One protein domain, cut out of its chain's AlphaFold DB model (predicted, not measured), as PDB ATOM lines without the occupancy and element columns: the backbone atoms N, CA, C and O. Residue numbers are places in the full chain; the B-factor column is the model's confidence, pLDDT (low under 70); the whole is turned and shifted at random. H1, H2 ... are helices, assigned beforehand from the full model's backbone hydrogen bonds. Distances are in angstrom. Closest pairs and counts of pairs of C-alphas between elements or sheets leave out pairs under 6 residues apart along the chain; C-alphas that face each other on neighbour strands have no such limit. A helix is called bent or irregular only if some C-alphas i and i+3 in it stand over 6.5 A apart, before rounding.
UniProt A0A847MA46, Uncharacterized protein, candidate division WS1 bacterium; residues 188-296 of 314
ATOM      1  N   ALA A 188      23.309   9.739  84.279       59.09
ATOM      2  CA  ALA A 188      23.345   8.300  84.075       59.09
ATOM      3  C   ALA A 188      22.878   7.556  85.332       59.09
ATOM      4  O   ALA A 188      22.019   6.691  85.210       59.09
ATOM      5  N   GLU A 189      23.311   7.968  86.527       66.50
ATOM      6  CA  GLU A 189      22.873   7.329  87.774       66.50
ATOM      7  C   GLU A 189      21.392   7.583  88.074       66.50
ATOM      8  O   GLU A 189      20.698   6.694  88.565       66.50
ATOM      9  N   LEU A 190      20.853   8.764  87.745       68.38
ATOM     10  CA  LEU A 190      19.413   9.018  87.896       68.38
ATOM     11  C   LEU A 190      18.589   8.115  86.973       68.38
ATOM     12  O   LEU A 190      17.580   7.543  87.390       68.38
ATOM     13  N   LEU A 191      19.018   8.007  85.714       68.38
ATOM     14  CA  LEU A 191      18.409   7.127  84.723       68.38
ATOM     15  C   LEU A 191      18.504   5.673  85.171       68.38
ATOM     16  O   LEU A 191      17.503   4.974  85.085       68.38
ATOM     17  N   GLU A 192      19.648   5.237  85.694       70.25
ATOM     18  CA  GLU A 192      19.845   3.888  86.224       70.25
ATOM     19  C   GLU A 192      18.936   3.600  87.418       70.25
ATOM     20  O   GLU A 192      18.263   2.571  87.416       70.25
ATOM     21  N   ARG A 193      18.818   4.524  88.380       70.88
ATOM     22  CA  ARG A 193      17.938   4.365  89.553       70.88
ATOM     23  C   ARG A 193      16.462   4.340  89.171       70.88
ATOM     24  O   ARG A 193      15.694   3.552  89.725       70.88
ATOM     25  N   LEU A 194      16.050   5.175  88.216       71.88
ATOM     26  CA  LEU A 194      14.692   5.134  87.672       71.88
ATOM     27  C   LEU A 194      14.450   3.834  86.907       71.88
ATOM     28  O   LEU A 194      13.400   3.223  87.084       71.88
ATOM     29  N   LEU A 195      15.419   3.374  86.113       72.06
ATOM     30  CA  LEU A 195      15.314   2.108  85.398       72.06
ATOM     31  C   LEU A 195      15.200   0.932  86.368       72.06
ATOM     32  O   LEU A 195      14.320   0.100  86.196       72.06
ATOM     33  N   GLU A 196      16.040   0.867  87.400       70.38
ATOM     34  CA  GLU A 196      15.981  -0.167  88.439       70.38
ATOM     35  C   GLU A 196      14.661  -0.135  89.208       70.38
ATOM     36  O   GLU A 196      14.062  -1.185  89.452       70.38
ATOM     37  N   SER A 197      14.151   1.051  89.538       72.38
ATOM     38  CA  SER A 197      12.835   1.208  90.169       72.38
ATOM     39  C   SER A 197      11.698   0.710  89.264       72.38
ATOM     40  O   SER A 197      10.827  -0.044  89.704       72.38
ATOM     41  N   LEU A 198      11.744   1.044  87.972       69.12
ATOM     42  CA  LEU A 198      10.776   0.587  86.974       69.12
ATOM     43  C   LEU A 198      10.863  -0.926  86.746       69.12
ATOM     44  O   LEU A 198       9.847  -1.615  86.728       69.12
ATOM     45  N   LEU A 199      12.070  -1.470  86.617       66.38
ATOM     46  CA  LEU A 199      12.308  -2.892  86.370       66.38
ATOM     47  C   LEU A 199      11.981  -3.754  87.593       66.38
ATOM     48  O   LEU A 199      11.439  -4.846  87.435       66.38
ATOM     49  N   SER A 200      12.233  -3.250  88.805       65.75
ATOM     50  CA  SER A 200      11.804  -3.906  90.046       65.75
ATOM     51  C   SER A 200      10.278  -3.919  90.200       65.75
ATOM     52  O   SER A 200       9.734  -4.907  90.695       65.75
ATOM     53  N   HIS A 201       9.574  -2.896  89.695       66.62
ATOM     54  CA  HIS A 201       8.107  -2.876  89.614       66.62
ATOM     55  C   HIS A 201       7.544  -3.803  88.527       66.62
ATOM     56  O   HIS A 201       6.498  -4.420  88.729       66.62
ATOM     57  N   ILE A 202       8.231  -3.940  87.387       60.31
ATOM     58  CA  ILE A 202       7.797  -4.787  86.259       60.31
ATOM     59  C   ILE A 202       7.892  -6.290  86.593       60.31
ATOM     60  O   ILE A 202       7.223  -7.113  85.962       60.31
ATOM     61  N   GLY A 203       8.598  -6.656  87.664       48.34
ATOM     62  CA  GLY A 203       8.230  -7.830  88.443       48.34
ATOM     63  C   GLY A 203       9.383  -8.497  89.175       48.34
ATOM     64  O   GLY A 203      10.517  -8.538  88.710       48.34
ATOM     65  N   GLN A 204       9.023  -9.175  90.263       54.06
ATOM     66  CA  GLN A 204       9.811 -10.186  90.982       54.06
ATOM     67  C   GLN A 204      10.140 -11.432  90.124       54.06
ATOM     68  O   GLN A 204      10.298 -12.542  90.631       54.06
ATOM     69  N   ALA A 205      10.180 -11.295  88.799       58.00
ATOM     70  CA  ALA A 205      10.443 -12.388  87.890       58.00
ATOM     71  C   ALA A 205      11.934 -12.728  87.923       58.00
ATOM     72  O   ALA A 205      12.782 -11.840  87.846       58.00
ATOM     73  N   ALA A 206      12.255 -14.023  87.903       76.56
ATOM     74  CA  ALA A 206      13.615 -14.572  87.801       76.56
ATOM     75  C   ALA A 206      14.433 -14.068  86.584       76.56
ATOM     76  O   ALA A 206      15.561 -14.500  86.356       76.56
ATOM     77  N   HIS A 207      13.858 -13.185  85.765       83.06
ATOM     78  CA  HIS A 207      14.409 -12.656  84.529       83.06
ATOM     79  C   HIS A 207      14.445 -11.123  84.467       83.06
ATOM     80  O   HIS A 207      14.842 -10.603  83.431       83.06
ATOM     81  N   ALA A 208      14.079 -10.401  85.535       82.19
ATOM     82  CA  ALA A 208      14.044  -8.933  85.527       82.19
ATOM     83  C   ALA A 208      15.395  -8.317  85.121       82.19
ATOM     84  O   ALA A 208      15.439  -7.451  84.253       82.19
ATOM     85  N   GLN A 209      16.502  -8.845  85.655       86.88
ATOM     86  CA  GLN A 209      17.846  -8.389  85.293       86.88
ATOM     87  C   GLN A 209      18.173  -8.635  83.814       86.88
ATOM     88  O   GLN A 209      18.696  -7.760  83.138       86.88
ATOM     89  N   ARG A 210      17.825  -9.813  83.282       93.44
ATOM     90  CA  ARG A 210      18.071 -10.131  81.869       93.44
ATOM     91  C   ARG A 210      17.274  -9.206  80.954       93.44
ATOM     92  O   ARG A 210      17.800  -8.722  79.960       93.44
ATOM     93  N   ASP A 211      16.007  -8.975  81.277       91.75
ATOM     94  CA  ASP A 211      15.126  -8.130  80.474       91.75
ATOM     95  C   ASP A 211      15.579  -6.651  80.534       91.75
ATOM     96  O   ASP A 211      15.508  -5.946  79.525       91.75
ATOM     97  N   ALA A 212      16.141  -6.219  81.671       87.12
ATOM     98  CA  ALA A 212      16.825  -4.936  81.830       87.12
ATOM     99  C   ALA A 212      18.057  -4.809  80.927       87.12
ATOM    100  O   ALA A 212      18.197  -3.821  80.207       87.12
ATOM    101  N   ASP A 213      18.930  -5.816  80.936       93.06
ATOM    102  CA  ASP A 213      20.153  -5.832  80.130       93.06
ATOM    103  C   ASP A 213      19.825  -5.804  78.633       93.06
ATOM    104  O   ASP A 213      20.379  -4.986  77.897       93.06
ATOM    105  N   ILE A 214      18.838  -6.597  78.199       94.56
ATOM    106  CA  ILE A 214      18.315  -6.581  76.824       94.56
ATOM    107  C   ILE A 214      17.875  -5.170  76.422       94.56
ATOM    108  O   ILE A 214      18.182  -4.713  75.315       94.56
ATOM    109  N   TRP A 215      17.161  -4.469  77.306       92.12
ATOM    110  CA  TRP A 215      16.702  -3.111  77.041       92.12
ATOM    111  C   TRP A 215      17.872  -2.114  76.972       92.12
ATOM    112  O   TRP A 215      17.961  -1.351  76.008       92.12
ATOM    113  N   ARG A 216      18.822  -2.177  77.920       90.69
ATOM    114  CA  ARG A 216      20.031  -1.328  77.929       90.69
ATOM    115  C   ARG A 216      20.838  -1.479  76.639       90.69
ATOM    116  O   ARG A 216      21.153  -0.481  75.991       90.69
ATOM    117  N   TRP A 217      21.113  -2.720  76.231       94.94
ATOM    118  CA  TRP A 217      21.873  -3.026  75.015       94.94
ATOM    119  C   TRP A 217      21.146  -2.529  73.769       94.94
ATOM    120  O   TRP A 217      21.757  -1.953  72.870       94.94
ATOM    121  N   ARG A 218      19.819  -2.698  73.714       93.81
ATOM    122  CA  ARG A 218      19.027  -2.288  72.553       93.81
ATOM    123  C   ARG A 218      19.048  -0.776  72.321       93.81
ATOM    124  O   ARG A 218      19.035  -0.350  71.166       93.81
ATOM    125  N   HIS A 219      19.066   0.008  73.394       88.75
ATOM    126  CA  HIS A 219      19.014   1.472  73.341       88.75
ATOM    127  C   HIS A 219      20.387   2.148  73.452       88.75
ATOM    128  O   HIS A 219      20.470   3.375  73.411       88.75
ATOM    129  N   GLY A 220      21.465   1.365  73.532       91.44
ATOM    130  CA  GLY A 220      22.829   1.881  73.594       91.44
ATOM    131  C   GLY A 220      23.153   2.594  74.897       91.44
ATOM    132  O   GLY A 220      23.893   3.573  74.893       91.44
ATOM    133  N   LEU A 221      22.592   2.096  75.997       87.69
ATOM    134  CA  LEU A 221      22.921   2.513  77.362       87.69
ATOM    135  C   LEU A 221      24.071   1.677  77.945       87.69
ATOM    136  O   LEU A 221      24.184   1.514  79.153       87.69
ATOM    137  N   THR A 222      24.897   1.105  77.075       89.56
ATOM    138  CA  THR A 222      26.127   0.386  77.402       89.56
ATOM    139  C   THR A 222      27.315   1.122  76.797       89.56
ATOM    140  O   THR A 222      27.166   1.873  75.830       89.56
ATOM    141  N   GLU A 223      28.517   0.867  77.310       90.31
ATOM    142  CA  GLU A 223      29.761   1.452  76.778       90.31
ATOM    143  C   GLU A 223      29.975   1.141  75.285       90.31
ATOM    144  O   GLU A 223      30.554   1.935  74.546       90.31
ATOM    145  N   SER A 224      29.465  -0.004  74.825       91.50
ATOM    146  CA  SER A 224      29.530  -0.467  73.436       91.50
ATOM    147  C   SER A 224      28.532   0.214  72.487       91.50
ATOM    148  O   SER A 224      28.604  -0.004  71.276       91.50
ATOM    149  N   GLY A 225      27.610   1.036  72.998       92.75
ATOM    150  CA  GLY A 225      26.522   1.618  72.213       92.75
ATOM    151  C   GLY A 225      25.412   0.613  71.879       92.75
ATOM    152  O   GLY A 225      25.271  -0.427  72.513       92.75
ATOM    153  N   ALA A 226      24.550   0.960  70.917       92.31
ATOM    154  CA  ALA A 226      23.350   0.175  70.624       92.31
ATOM    155  C   ALA A 226      23.679  -1.135  69.889       92.31
ATOM    156  O   ALA A 226      24.206  -1.110  68.777       92.31
ATOM    157  N   SER A 227      23.293  -2.268  70.476       96.75
ATOM    158  CA  SER A 227      23.440  -3.594  69.875       96.75
ATOM    159  C   SER A 227      22.251  -3.972  68.990       96.75
ATOM    160  O   SER A 227      21.092  -3.565  69.181       96.75
ATOM    161  N   THR A 228      22.526  -4.800  67.988       97.12
ATOM    162  CA  THR A 228      21.488  -5.372  67.133       97.12
ATOM    163  C   THR A 228      20.713  -6.461  67.878       97.12
ATOM    164  O   THR A 228      21.223  -7.121  68.778       97.12
ATOM    165  N   LEU A 229      19.462  -6.711  67.471       96.94
ATOM    166  CA  LEU A 229      18.658  -7.793  68.059       96.94
ATOM    167  C   LEU A 229      19.318  -9.175  67.915       96.94
ATOM    168  O   LEU A 229      19.002 -10.066  68.694       96.94
ATOM    169  N   GLN A 230      20.173  -9.361  66.904       98.00
ATOM    170  CA  GLN A 230      20.880 -10.616  66.663       98.00
ATOM    171  C   GLN A 230      22.029 -10.808  67.663       98.00
ATOM    172  O   GLN A 230      22.123 -11.869  68.263       98.00
ATOM    173  N   GLU A 231      22.829  -9.769  67.911       97.56
ATOM    174  CA  GLU A 231      23.919  -9.804  68.900       97.56
ATOM    175  C   GLU A 231      23.383 -10.058  70.315       97.56
ATOM    176  O   GLU A 231      23.899 -10.898  71.047       97.56
ATOM    177  N   ILE A 232      22.289  -9.379  70.675       97.94
ATOM    178  CA  ILE A 232      21.625  -9.562  71.973       97.94
ATOM    179  C   ILE A 232      21.068 -10.993  72.097       97.94
ATOM    180  O   ILE A 232      21.147 -11.610  73.158       97.94
ATOM    181  N   ALA A 233      20.502 -11.531  71.012       97.81
ATOM    182  CA  ALA A 233      19.963 -12.889  70.967       97.81
ATOM    183  C   ALA A 233      21.051 -13.951  71.175       97.81
ATOM    184  O   ALA A 233      20.855 -14.870  71.968       97.81
ATOM    185  N   GLU A 234      22.196 -13.791  70.510       97.75
ATOM    186  CA  GLU A 234      23.357 -14.675  70.653       97.75
ATOM    187  C   GLU A 234      23.944 -14.621  72.067       97.75
ATOM    188  O   GLU A 234      24.254 -15.664  72.636       97.75
ATOM    189  N   TYR A 235      24.030 -13.430  72.669       97.75
ATOM    190  CA  TYR A 235      24.571 -13.264  74.021       97.75
ATOM    191  C   TYR A 235      23.703 -13.918  75.107       97.75
ATOM    192  O   TYR A 235      24.224 -14.534  76.036       97.75
ATOM    193  N   HIS A 236      22.377 -13.799  74.998       96.00
ATOM    194  CA  HIS A 236      21.447 -14.324  76.004       96.00
ATOM    195  C   HIS A 236      20.919 -15.737  75.713       96.00
ATOM    196  O   HIS A 236      20.074 -16.212  76.475       96.00
ATOM    197  N   ASP A 237      21.370 -16.387  74.635       96.62
ATOM    198  CA  ASP A 237      20.847 -17.674  74.144       96.62
ATOM    199  C   ASP A 237      19.314 -17.661  73.973       96.62
ATOM    200  O   ASP A 237      18.563 -18.515  74.449       96.62
ATOM    201  N   LEU A 238      18.815 -16.608  73.322       96.69
ATOM    202  CA  LEU A 238      17.394 -16.414  73.047       96.69
ATOM    203  C   LEU A 238      17.161 -16.256  71.552       96.69
ATOM    204  O   LEU A 238      18.014 -15.799  70.802       96.69
ATOM    205  N   SER A 239      15.948 -16.571  71.093       97.81
ATOM    206  CA  SER A 239      15.585 -16.233  69.717       97.81
ATOM    207  C   SER A 239      15.517 -14.713  69.532       97.81
ATOM    208  O   SER A 239      15.037 -13.981  70.402       97.81
ATOM    209  N   ARG A 240      15.905 -14.239  68.345       98.00
ATOM    210  CA  ARG A 240      15.789 -12.827  67.949       98.00
ATOM    211  C   ARG A 240      14.375 -12.261  68.150       98.00
ATOM    212  O   ARG A 240      14.218 -11.119  68.572       98.00
ATOM    213  N   GLU A 241      13.346 -13.065  67.884       96.25
ATOM    214  CA  GLU A 241      11.947 -12.678  68.101       96.25
ATOM    215  C   GLU A 241      11.612 -12.538  69.592       96.25
ATOM    216  O   GLU A 241      10.885 -11.624  69.978       96.25
ATOM    217  N   ARG A 242      12.188 -13.380  70.460       95.06
ATOM    218  CA  ARG A 242      12.014 -13.241  71.909       95.06
ATOM    219  C   ARG A 242      12.655 -11.960  72.437       95.06
ATOM    220  O   ARG A 242      12.024 -11.283  73.243       95.06
ATOM    221  N   ILE A 243      13.848 -11.602  71.959       97.31
ATOM    222  CA  ILE A 243      14.495 -10.323  72.294       97.31
ATOM    223  C   ILE A 243      13.607  -9.145  71.893       97.31
ATOM    224  O   ILE A 243      13.379  -8.250  72.703       97.31
ATOM    225  N   ARG A 244      13.042  -9.170  70.676       94.69
ATOM    226  CA  ARG A 244      12.107  -8.135  70.210       94.69
ATOM    227  C   ARG A 244      10.905  -7.996  71.148       94.69
ATOM    228  O   ARG A 244      10.592  -6.894  71.573       94.69
ATOM    229  N   GLN A 245      10.275  -9.111  71.515       93.19
ATOM    230  CA  GLN A 245       9.124  -9.114  72.425       93.19
ATOM    231  C   GLN A 245       9.456  -8.578  73.821       93.19
ATOM    232  O   GLN A 245       8.608  -7.930  74.430       93.19
ATOM    233  N   ILE A 246      10.653  -8.867  74.341       92.31
ATOM    234  CA  ILE A 246      11.112  -8.348  75.636       92.31
ATOM    235  C   ILE A 246      11.321  -6.834  75.543       92.31
ATOM    236  O   ILE A 246      10.756  -6.100  76.347       92.31
ATOM    237  N   ALA A 247      12.042  -6.362  74.521       89.81
ATOM    238  CA  ALA A 247      12.293  -4.936  74.319       89.81
ATOM    239  C   ALA A 247      10.990  -4.132  74.144       89.81
ATOM    240  O   ALA A 247      10.799  -3.118  74.815       89.81
ATOM    241  N   ASP A 248      10.068  -4.621  73.307       86.88
ATOM    242  CA  ASP A 248       8.770  -3.977  73.066       86.88
ATOM    243  C   ASP A 248       7.922  -3.932  74.350       86.88
ATOM    244  O   ASP A 248       7.261  -2.931  74.633       86.88
ATOM    245  N   ARG A 249       7.962  -4.999  75.164       86.56
ATOM    246  CA  ARG A 249       7.243  -5.054  76.443       86.56
ATOM    247  C   ARG A 249       7.785  -4.042  77.443       86.56
ATOM    248  O   ARG A 249       6.981  -3.391  78.095       86.56
ATOM    249  N   SER A 250       9.103  -3.892  77.556       80.81
ATOM    250  CA  SER A 250       9.707  -2.926  78.483       80.81
ATOM    251  C   SER A 250       9.317  -1.490  78.134       80.81
ATOM    252  O   SER A 250       8.937  -0.729  79.018       80.81
ATOM    253  N   VAL A 251       9.309  -1.135  76.841       79.00
ATOM    254  CA  VAL A 251       8.816   0.177  76.385       79.00
ATOM    255  C   VAL A 251       7.335   0.349  76.725       79.00
ATOM    256  O   VAL A 251       6.950   1.383  77.264       79.00
ATOM    257  N   HIS A 252       6.515  -0.675  76.469       77.56
ATOM    258  CA  HIS A 252       5.087  -0.657  76.790       77.56
ATOM    259  C   HIS A 252       4.849  -0.432  78.288       77.56
ATOM    260  O   HIS A 252       4.136   0.491  78.670       77.56
ATOM    261  N   SER A 253       5.504  -1.215  79.146       75.75
ATOM    262  CA  SER A 253       5.385  -1.095  80.599       75.75
ATOM    263  C   SER A 253       5.807   0.280  81.116       75.75
ATOM    264  O   SER A 253       5.100   0.845  81.948       75.75
ATOM    265  N   CYS A 254       6.899   0.851  80.598       70.44
ATOM    266  CA  CYS A 254       7.311   2.206  80.964       70.44
ATOM    267  C   CYS A 254       6.275   3.253  80.541       70.44
ATOM    268  O   CYS A 254       5.951   4.137  81.325       70.44
ATOM    269  N   LEU A 255       5.729   3.152  79.326       71.75
ATOM    270  CA  LEU A 255       4.763   4.126  78.818       71.75
ATOM    271  C   LEU A 255       3.399   4.016  79.508       71.75
ATOM    272  O   LEU A 255       2.769   5.038  79.744       71.75
ATOM    273  N   THR A 256       2.957   2.818  79.906       68.88
ATOM    274  CA  THR A 256       1.686   2.652  80.638       68.88
ATOM    275  C   THR A 256       1.662   3.276  82.031       68.88
ATOM    276  O   THR A 256       0.587   3.379  82.610       68.88
ATOM    277  N   LEU A 257       2.812   3.666  82.586       63.56
ATOM    278  CA  LEU A 257       2.870   4.365  83.875       63.56
ATOM    279  C   LEU A 257       2.522   5.851  83.764       63.56
ATOM    280  O   LEU A 257       2.371   6.518  84.783       63.56
ATOM    281  N   TYR A 258       2.401   6.366  82.543       64.50
ATOM    282  CA  TYR A 258       2.026   7.743  82.281       64.50
ATOM    283  C   TYR A 258       0.606   7.766  81.712       64.50
ATOM    284  O   TYR A 258       0.376   7.279  80.605       64.50
ATOM    285  N   ASP A 259      -0.338   8.371  82.440       54.31
ATOM    286  CA  ASP A 259      -1.756   8.476  82.040       54.31
ATOM    287  C   ASP A 259      -1.950   9.168  80.677       54.31
ATOM    288  O   ASP A 259      -2.939   8.958  79.976       54.31
ATOM    289  N   GLU A 260      -0.968   9.971  80.272       61.84
ATOM    290  CA  GLU A 260      -0.923  10.688  78.997       61.84
ATOM    291  C   GLU A 260      -0.644   9.767  77.792       61.84
ATOM    292  O   GLU A 260      -0.902  10.143  76.645       61.84
ATOM    293  N   PHE A 261      -0.131   8.554  78.023       50.25
ATOM    294  CA  PHE A 261       0.273   7.616  76.976       50.25
ATOM    295  C   PHE A 261      -0.762   6.507  76.786       50.25
ATOM    296  O   PHE A 261      -0.625   5.373  77.247       50.25
ATOM    297  N   VAL A 262      -1.792   6.826  76.005       56.34
ATOM    298  CA  VAL A 262      -2.787   5.848  75.555       56.34
ATOM    299  C   VAL A 262      -2.291   5.162  74.269       56.34
ATOM    300  O   VAL A 262      -1.847   5.848  73.342       56.34
ATOM    301  N   PRO A 263      -2.358   3.820  74.158       54.75
ATOM    302  CA  PRO A 263      -2.084   3.128  72.901       54.75
ATOM    303  C   PRO A 263      -3.017   3.642  71.797       54.75
ATOM    304  O   PRO A 263      -4.237   3.621  71.949       54.75
ATOM    305  N   THR A 264      -2.457   4.098  70.679       54.22
ATOM    306  CA  THR A 264      -3.214   4.664  69.554       54.22
ATOM    307  C   THR A 264      -3.798   3.599  68.634       54.22
ATOM    308  O   THR A 264      -4.735   3.892  67.892       54.22
ATOM    309  N   ASP A 265      -3.288   2.361  68.673       55.28
ATOM    310  CA  ASP A 265      -3.816   1.261  67.869       55.28
ATOM    311  C   ASP A 265      -3.643  -0.148  68.479       55.28
ATOM    312  O   ASP A 265      -3.170  -0.363  69.595       55.28
ATOM    313  N   GLU A 266      -4.066  -1.140  67.692       43.59
ATOM    314  CA  GLU A 266      -4.111  -2.573  68.001       43.59
ATOM    315  C   GLU A 266      -2.752  -3.241  68.229       43.59
ATOM    316  O   GLU A 266      -2.701  -4.383  68.688       43.59
ATOM    317  N   ARG A 267      -1.658  -2.572  67.861       48.69
ATOM    318  CA  ARG A 267      -0.302  -3.130  67.890       48.69
ATOM    319  C   ARG A 267       0.476  -2.691  69.126       48.69
ATOM    320  O   ARG A 267       1.634  -3.072  69.263       48.69
ATOM    321  N   GLY A 268      -0.150  -1.908  70.008       49.62
ATOM    322  CA  GLY A 268       0.535  -1.273  71.130       49.62
ATOM    323  C   GLY A 268       1.413  -0.109  70.679       49.62
ATOM    324  O   GLY A 268       2.384   0.207  71.362       49.62
ATOM    325  N   MET A 269       1.101   0.510  69.532       46.09
ATOM    326  CA  MET A 269       1.741   1.764  69.153       46.09
ATOM    327  C   MET A 269       1.266   2.850  70.115       46.09
ATOM    328  O   MET A 269       0.070   3.055  70.283       46.09
ATOM    329  N   TYR A 270       2.198   3.530  70.765       48.84
ATOM    330  CA  TYR A 270       1.927   4.684  71.600       48.84
ATOM    331  C   TYR A 270       2.121   5.924  70.758       48.84
ATOM    332  O   TYR A 270       3.129   6.055  70.062       48.84
ATOM    333  N   GLY A 271       1.161   6.829  70.821       38.53
ATOM    334  CA  GLY A 271       1.292   8.125  70.191       38.53
ATOM    335  C   GLY A 271       0.570   9.182  71.006       38.53
ATOM    336  O   GLY A 271      -0.616   9.055  71.277       38.53
ATOM    337  N   LEU A 272       1.256  10.296  71.255       39.28
ATOM    338  CA  LEU A 272       0.625  11.580  70.960       39.28
ATOM    339  C   LEU A 272       0.249  11.508  69.475       39.28
ATOM    340  O   LEU A 272       1.074  11.044  68.689       39.28
ATOM    341  N   THR A 273      -0.965  11.894  69.093       39.50
ATOM    342  CA  THR A 273      -1.652  11.610  67.809       39.50
ATOM    343  C   THR A 273      -0.916  11.949  66.489       39.50
ATOM    344  O   THR A 273      -1.514  11.862  65.422       39.50
ATOM    345  N   ALA A 274       0.381  12.263  66.498       39.22
ATOM    346  CA  ALA A 274       1.220  12.467  65.321       39.22
ATOM    347  C   ALA A 274       2.699  12.012  65.449       39.22
ATOM    348  O   ALA A 274       3.477  12.289  64.537       39.22
ATOM    349  N   ILE A 275       3.133  11.348  66.534       44.12
ATOM    350  CA  ILE A 275       4.565  11.039  66.755       44.12
ATOM    351  C   ILE A 275       4.803   9.514  66.802       44.12
ATOM    352  O   ILE A 275       4.271   8.855  67.693       44.12
ATOM    353  N   PRO A 276       5.596   8.930  65.877       50.00
ATOM    354  CA  PRO A 276       5.979   7.515  65.924       50.00
ATOM    355  C   PRO A 276       6.697   7.148  67.234       50.00
ATOM    356  O   PRO A 276       7.491   7.950  67.718       50.00
ATOM    357  N   ILE A 277       6.519   5.921  67.756       47.12
ATOM    358  CA  ILE A 277       7.258   5.433  68.946       47.12
ATOM    359  C   ILE A 277       8.758   5.683  68.811       47.12
ATOM    360  O   ILE A 277       9.360   6.145  69.768       47.12
ATOM    361  N   SER A 278       9.350   5.432  67.636       51.50
ATOM    362  CA  SER A 278      10.776   5.683  67.403       51.50
ATOM    363  C   SER A 278      11.152   7.126  67.731       51.50
ATOM    364  O   SER A 278      12.092   7.334  68.482       51.50
ATOM    365  N   HIS A 279      10.345   8.100  67.302       52.66
ATOM    366  CA  HIS A 279      10.529   9.516  67.626       52.66
ATOM    367  C   HIS A 279      10.253   9.843  69.097       52.66
ATOM    368  O   HIS A 279      10.777  10.837  69.582       52.66
ATOM    369  N   ILE A 280       9.436   9.060  69.809       55.72
ATOM    370  CA  ILE A 280       9.209   9.223  71.253       55.72
ATOM    371  C   ILE A 280      10.405   8.679  72.025       55.72
ATOM    372  O   ILE A 280      10.901   9.380  72.891       55.72
ATOM    373  N   THR A 281      10.919   7.490  71.693       56.97
ATOM    374  CA  THR A 281      12.181   6.990  72.255       56.97
ATOM    375  C   THR A 281      13.338   7.911  71.906       56.97
ATOM    376  O   THR A 281      14.119   8.226  72.791       56.97
ATOM    377  N   ASP A 282      13.417   8.415  70.674       59.41
ATOM    378  CA  ASP A 282      14.464   9.346  70.262       59.41
ATOM    379  C   ASP A 282      14.312  10.681  70.987       59.41
ATOM    380  O   ASP A 282      15.293  11.160  71.529       59.41
ATOM    381  N   ARG A 283      13.098  11.241  71.111       54.53
ATOM    382  CA  ARG A 283      12.850  12.453  71.910       54.53
ATOM    383  C   ARG A 283      13.051  12.236  73.393       54.53
ATOM    384  O   ARG A 283      13.457  13.170  74.055       54.53
ATOM    385  N   PHE A 284      12.751  11.066  73.934       58.69
ATOM    386  CA  PHE A 284      12.994  10.748  75.334       58.69
ATOM    387  C   PHE A 284      14.502  10.675  75.559       58.69
ATOM    388  O   PHE A 284      15.030  11.405  76.384       58.69
ATOM    389  N   VAL A 285      15.220   9.910  74.736       58.84
ATOM    390  CA  VAL A 285      16.686   9.830  74.747       58.84
ATOM    391  C   VAL A 285      17.325  11.205  74.510       58.84
ATOM    392  O   VAL A 285      18.286  11.548  75.187       58.84
ATOM    393  N   GLU A 286      16.799  12.020  73.599       58.22
ATOM    394  CA  GLU A 286      17.302  13.355  73.254       58.22
ATOM    395  C   GLU A 286      16.945  14.402  74.315       58.22
ATOM    396  O   GLU A 286      17.800  15.195  74.678       58.22
ATOM    397  N   HIS A 287      15.741  14.365  74.889       52.22
ATOM    398  CA  HIS A 287      15.330  15.193  76.026       52.22
ATOM    399  C   HIS A 287      16.183  14.884  77.255       52.22
ATOM    400  O   HIS A 287      16.670  15.804  77.909       52.22
ATOM    401  N   TYR A 288      16.428  13.599  77.527       53.59
ATOM    402  CA  TYR A 288      17.349  13.182  78.577       53.59
ATOM    403  C   TYR A 288      18.777  13.636  78.264       53.59
ATOM    404  O   TYR A 288      19.398  14.251  79.120       53.59
ATOM    405  N   ARG A 289      19.289  13.448  77.039       55.47
ATOM    406  CA  ARG A 289      20.620  13.951  76.632       55.47
ATOM    407  C   ARG A 289      20.747  15.475  76.751       55.47
ATOM    408  O   ARG A 289      21.776  15.949  77.220       55.47
ATOM    409  N   HIS A 290      19.727  16.233  76.353       52.28
ATOM    410  CA  HIS A 290      19.715  17.696  76.413       52.28
ATOM    411  C   HIS A 290      19.699  18.187  77.861       52.28
ATOM    412  O   HIS A 290      20.505  19.039  78.225       52.28
ATOM    413  N   ARG A 291      18.864  17.587  78.720       45.94
ATOM    414  CA  ARG A 291      18.896  17.865  80.163       45.94
ATOM    415  C   ARG A 291      20.205  17.431  80.818       45.94
ATOM    416  O   ARG A 291      20.668  18.113  81.723       45.94
ATOM    417  N   ALA A 292      20.849  16.363  80.342       48.16
ATOM    418  CA  ALA A 292      22.205  16.000  80.768       48.16
ATOM    419  C   ALA A 292      23.194  17.131  80.479       48.16
ATOM    420  O   ALA A 292      23.993  17.495  81.333       48.16
ATOM    421  N   ALA A 293      23.135  17.673  79.260       53.50
ATOM    422  CA  ALA A 293      24.056  18.691  78.777       53.50
ATOM    423  C   ALA A 293      23.854  20.057  79.456       53.50
ATOM    424  O   ALA A 293      24.832  20.766  79.667       53.50
ATOM    425  N   GLU A 294      22.623  20.414  79.838       49.12
ATOM    426  CA  GLU A 294      22.312  21.656  80.571       49.12
ATOM    427  C   GLU A 294      22.880  21.686  81.999       49.12
ATOM    428  O   GLU A 294      23.100  22.762  82.557       49.12
ATOM    429  N   HIS A 295      23.133  20.517  82.588       49.38
ATOM    430  CA  HIS A 295      23.636  20.379  83.955       49.38
ATOM    431  C   HIS A 295      25.125  20.004  84.025       49.38
ATOM    432  O   HIS A 295      25.669  19.869  85.121       49.38
ATOM    433  N   LEU A 296      25.801  19.877  82.877       45.56
ATOM    434  CA  LEU A 296      27.241  19.635  82.793       45.56
ATOM    435  C   LEU A 296      27.994  20.955  82.544       45.56
ATOM    436  O   LEU A 296      27.623  21.718  81.649       45.56
TER     437      LEU A 296
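AT A GLANCE: This is residues 188 to 296 of the 314 residues of an uncharacterized protein of candidate division WS1 bacterium (UniProt A0A847MA46). Three helices make the core: H2 and H3 form a helical hairpin, and H4 crosses both at one side. H1 meets the beginning of H2 with its last residues, and H5, after a wide loop of residues 256 to 276, runs apart from the other helices, on the same side of the end of H4 as H1. The printed part has 109 residues with five named helices, H1 to H5 in order along the chain, and no named strand. Its class is all helix, and the packing of its helices is mostly crossed. The whole is compact, with a radius of gyration of the C-alphas of 14.4 A and spans of 40 by 36 by 27 A.

HOW THE PARTS SIT: Begin at the first printed residue with H1, residues 188 to 202, and go on through a tight link of 5 residues to H2, residues 208 to 219. These two touch, with residues 199 to 202 of H1 and 208 to 212 of H2 alone; look at the C-alphas of Leu 199 and Ala 208, the closest, 6.3 A apart. Their lines stand at a steep tilt of 47 degrees, and they run opposite ways. Next comes H3, residues 229 to 236. H2 and H3 touch and are a helical hairpin: they run opposite ways at a shallow tilt of 32 degrees, only just short of steep, and the closest C-alphas are those of Ile 214 and Ile 232, 6.6 A apart. Then find H4, residues 240 to 255, which touches H3 with residues 240 to 244 alone, about perpendicular at 82 degrees. The closest C-alphas there are those of Ala 233 and Arg 240, 5.2 A apart. H4 touches H2 with residues 243 to 250 alone, again about perpendicular, at 86 degrees, and the C-alphas of Trp 215 and Ala 247 are the closest, 5.5 A apart. H2 is the hub, touching three other helices. H1 and H4 are close but not clearly touching; their closest C-alphas, of Leu 198 and Cys 254, are 7.1 A apart. The last helix, H5, residues 277 to 294, touches no helix, and it is only just apart from H1, at 8.5 A for the closest C-alphas. In the backbone of H1, H2, H3, H4 and H5, every O i to N i+4 pair is within hydrogen-bond range.

IN THESE COORDINATES: Find C-alpha 188 at (23.345, 8.300, 84.075); from there H1 runs 20.4 A to C-alpha 202. H2 takes 16.8 A from C-alpha 208 to C-alpha 219, and the shorter H3 10.7 A from C-alpha 229 to C-alpha 236. H4 starts at C-alpha 240, at (15.789, -12.827, 67.949), and covers 23.0 A to C-alpha 255. H5, the longest helix with 18 residues, measures 25.0 A from C-alpha 277 to C-alpha 294, which you find at (22.312, 21.656, 80.571). None of these helices is bent.

THE WHOLE: The two C-alphas farthest apart are those of Glu 266 and Leu 296, at 41.2 A, while the first and last printed C-alphas, of Ala 188 and Leu 296, are 12.1 A apart. The printed part has no cut. The link from H4 to H5 is long, 21 residues, and its C-alphas lie 12 to 21 A from the mean of the C-alphas. The link from H2 to H3 is short, with 9 residues, and that from H3 to H4 is tight, with 3. Look at the B-factor column for the confidence of this predicted model: the mean pLDDT of the printed part is 72.0, and it is under 70 at residues 188 to 191, 198 to 205 and 256 to 296. The mean is 54 over H5 and 97 over H3.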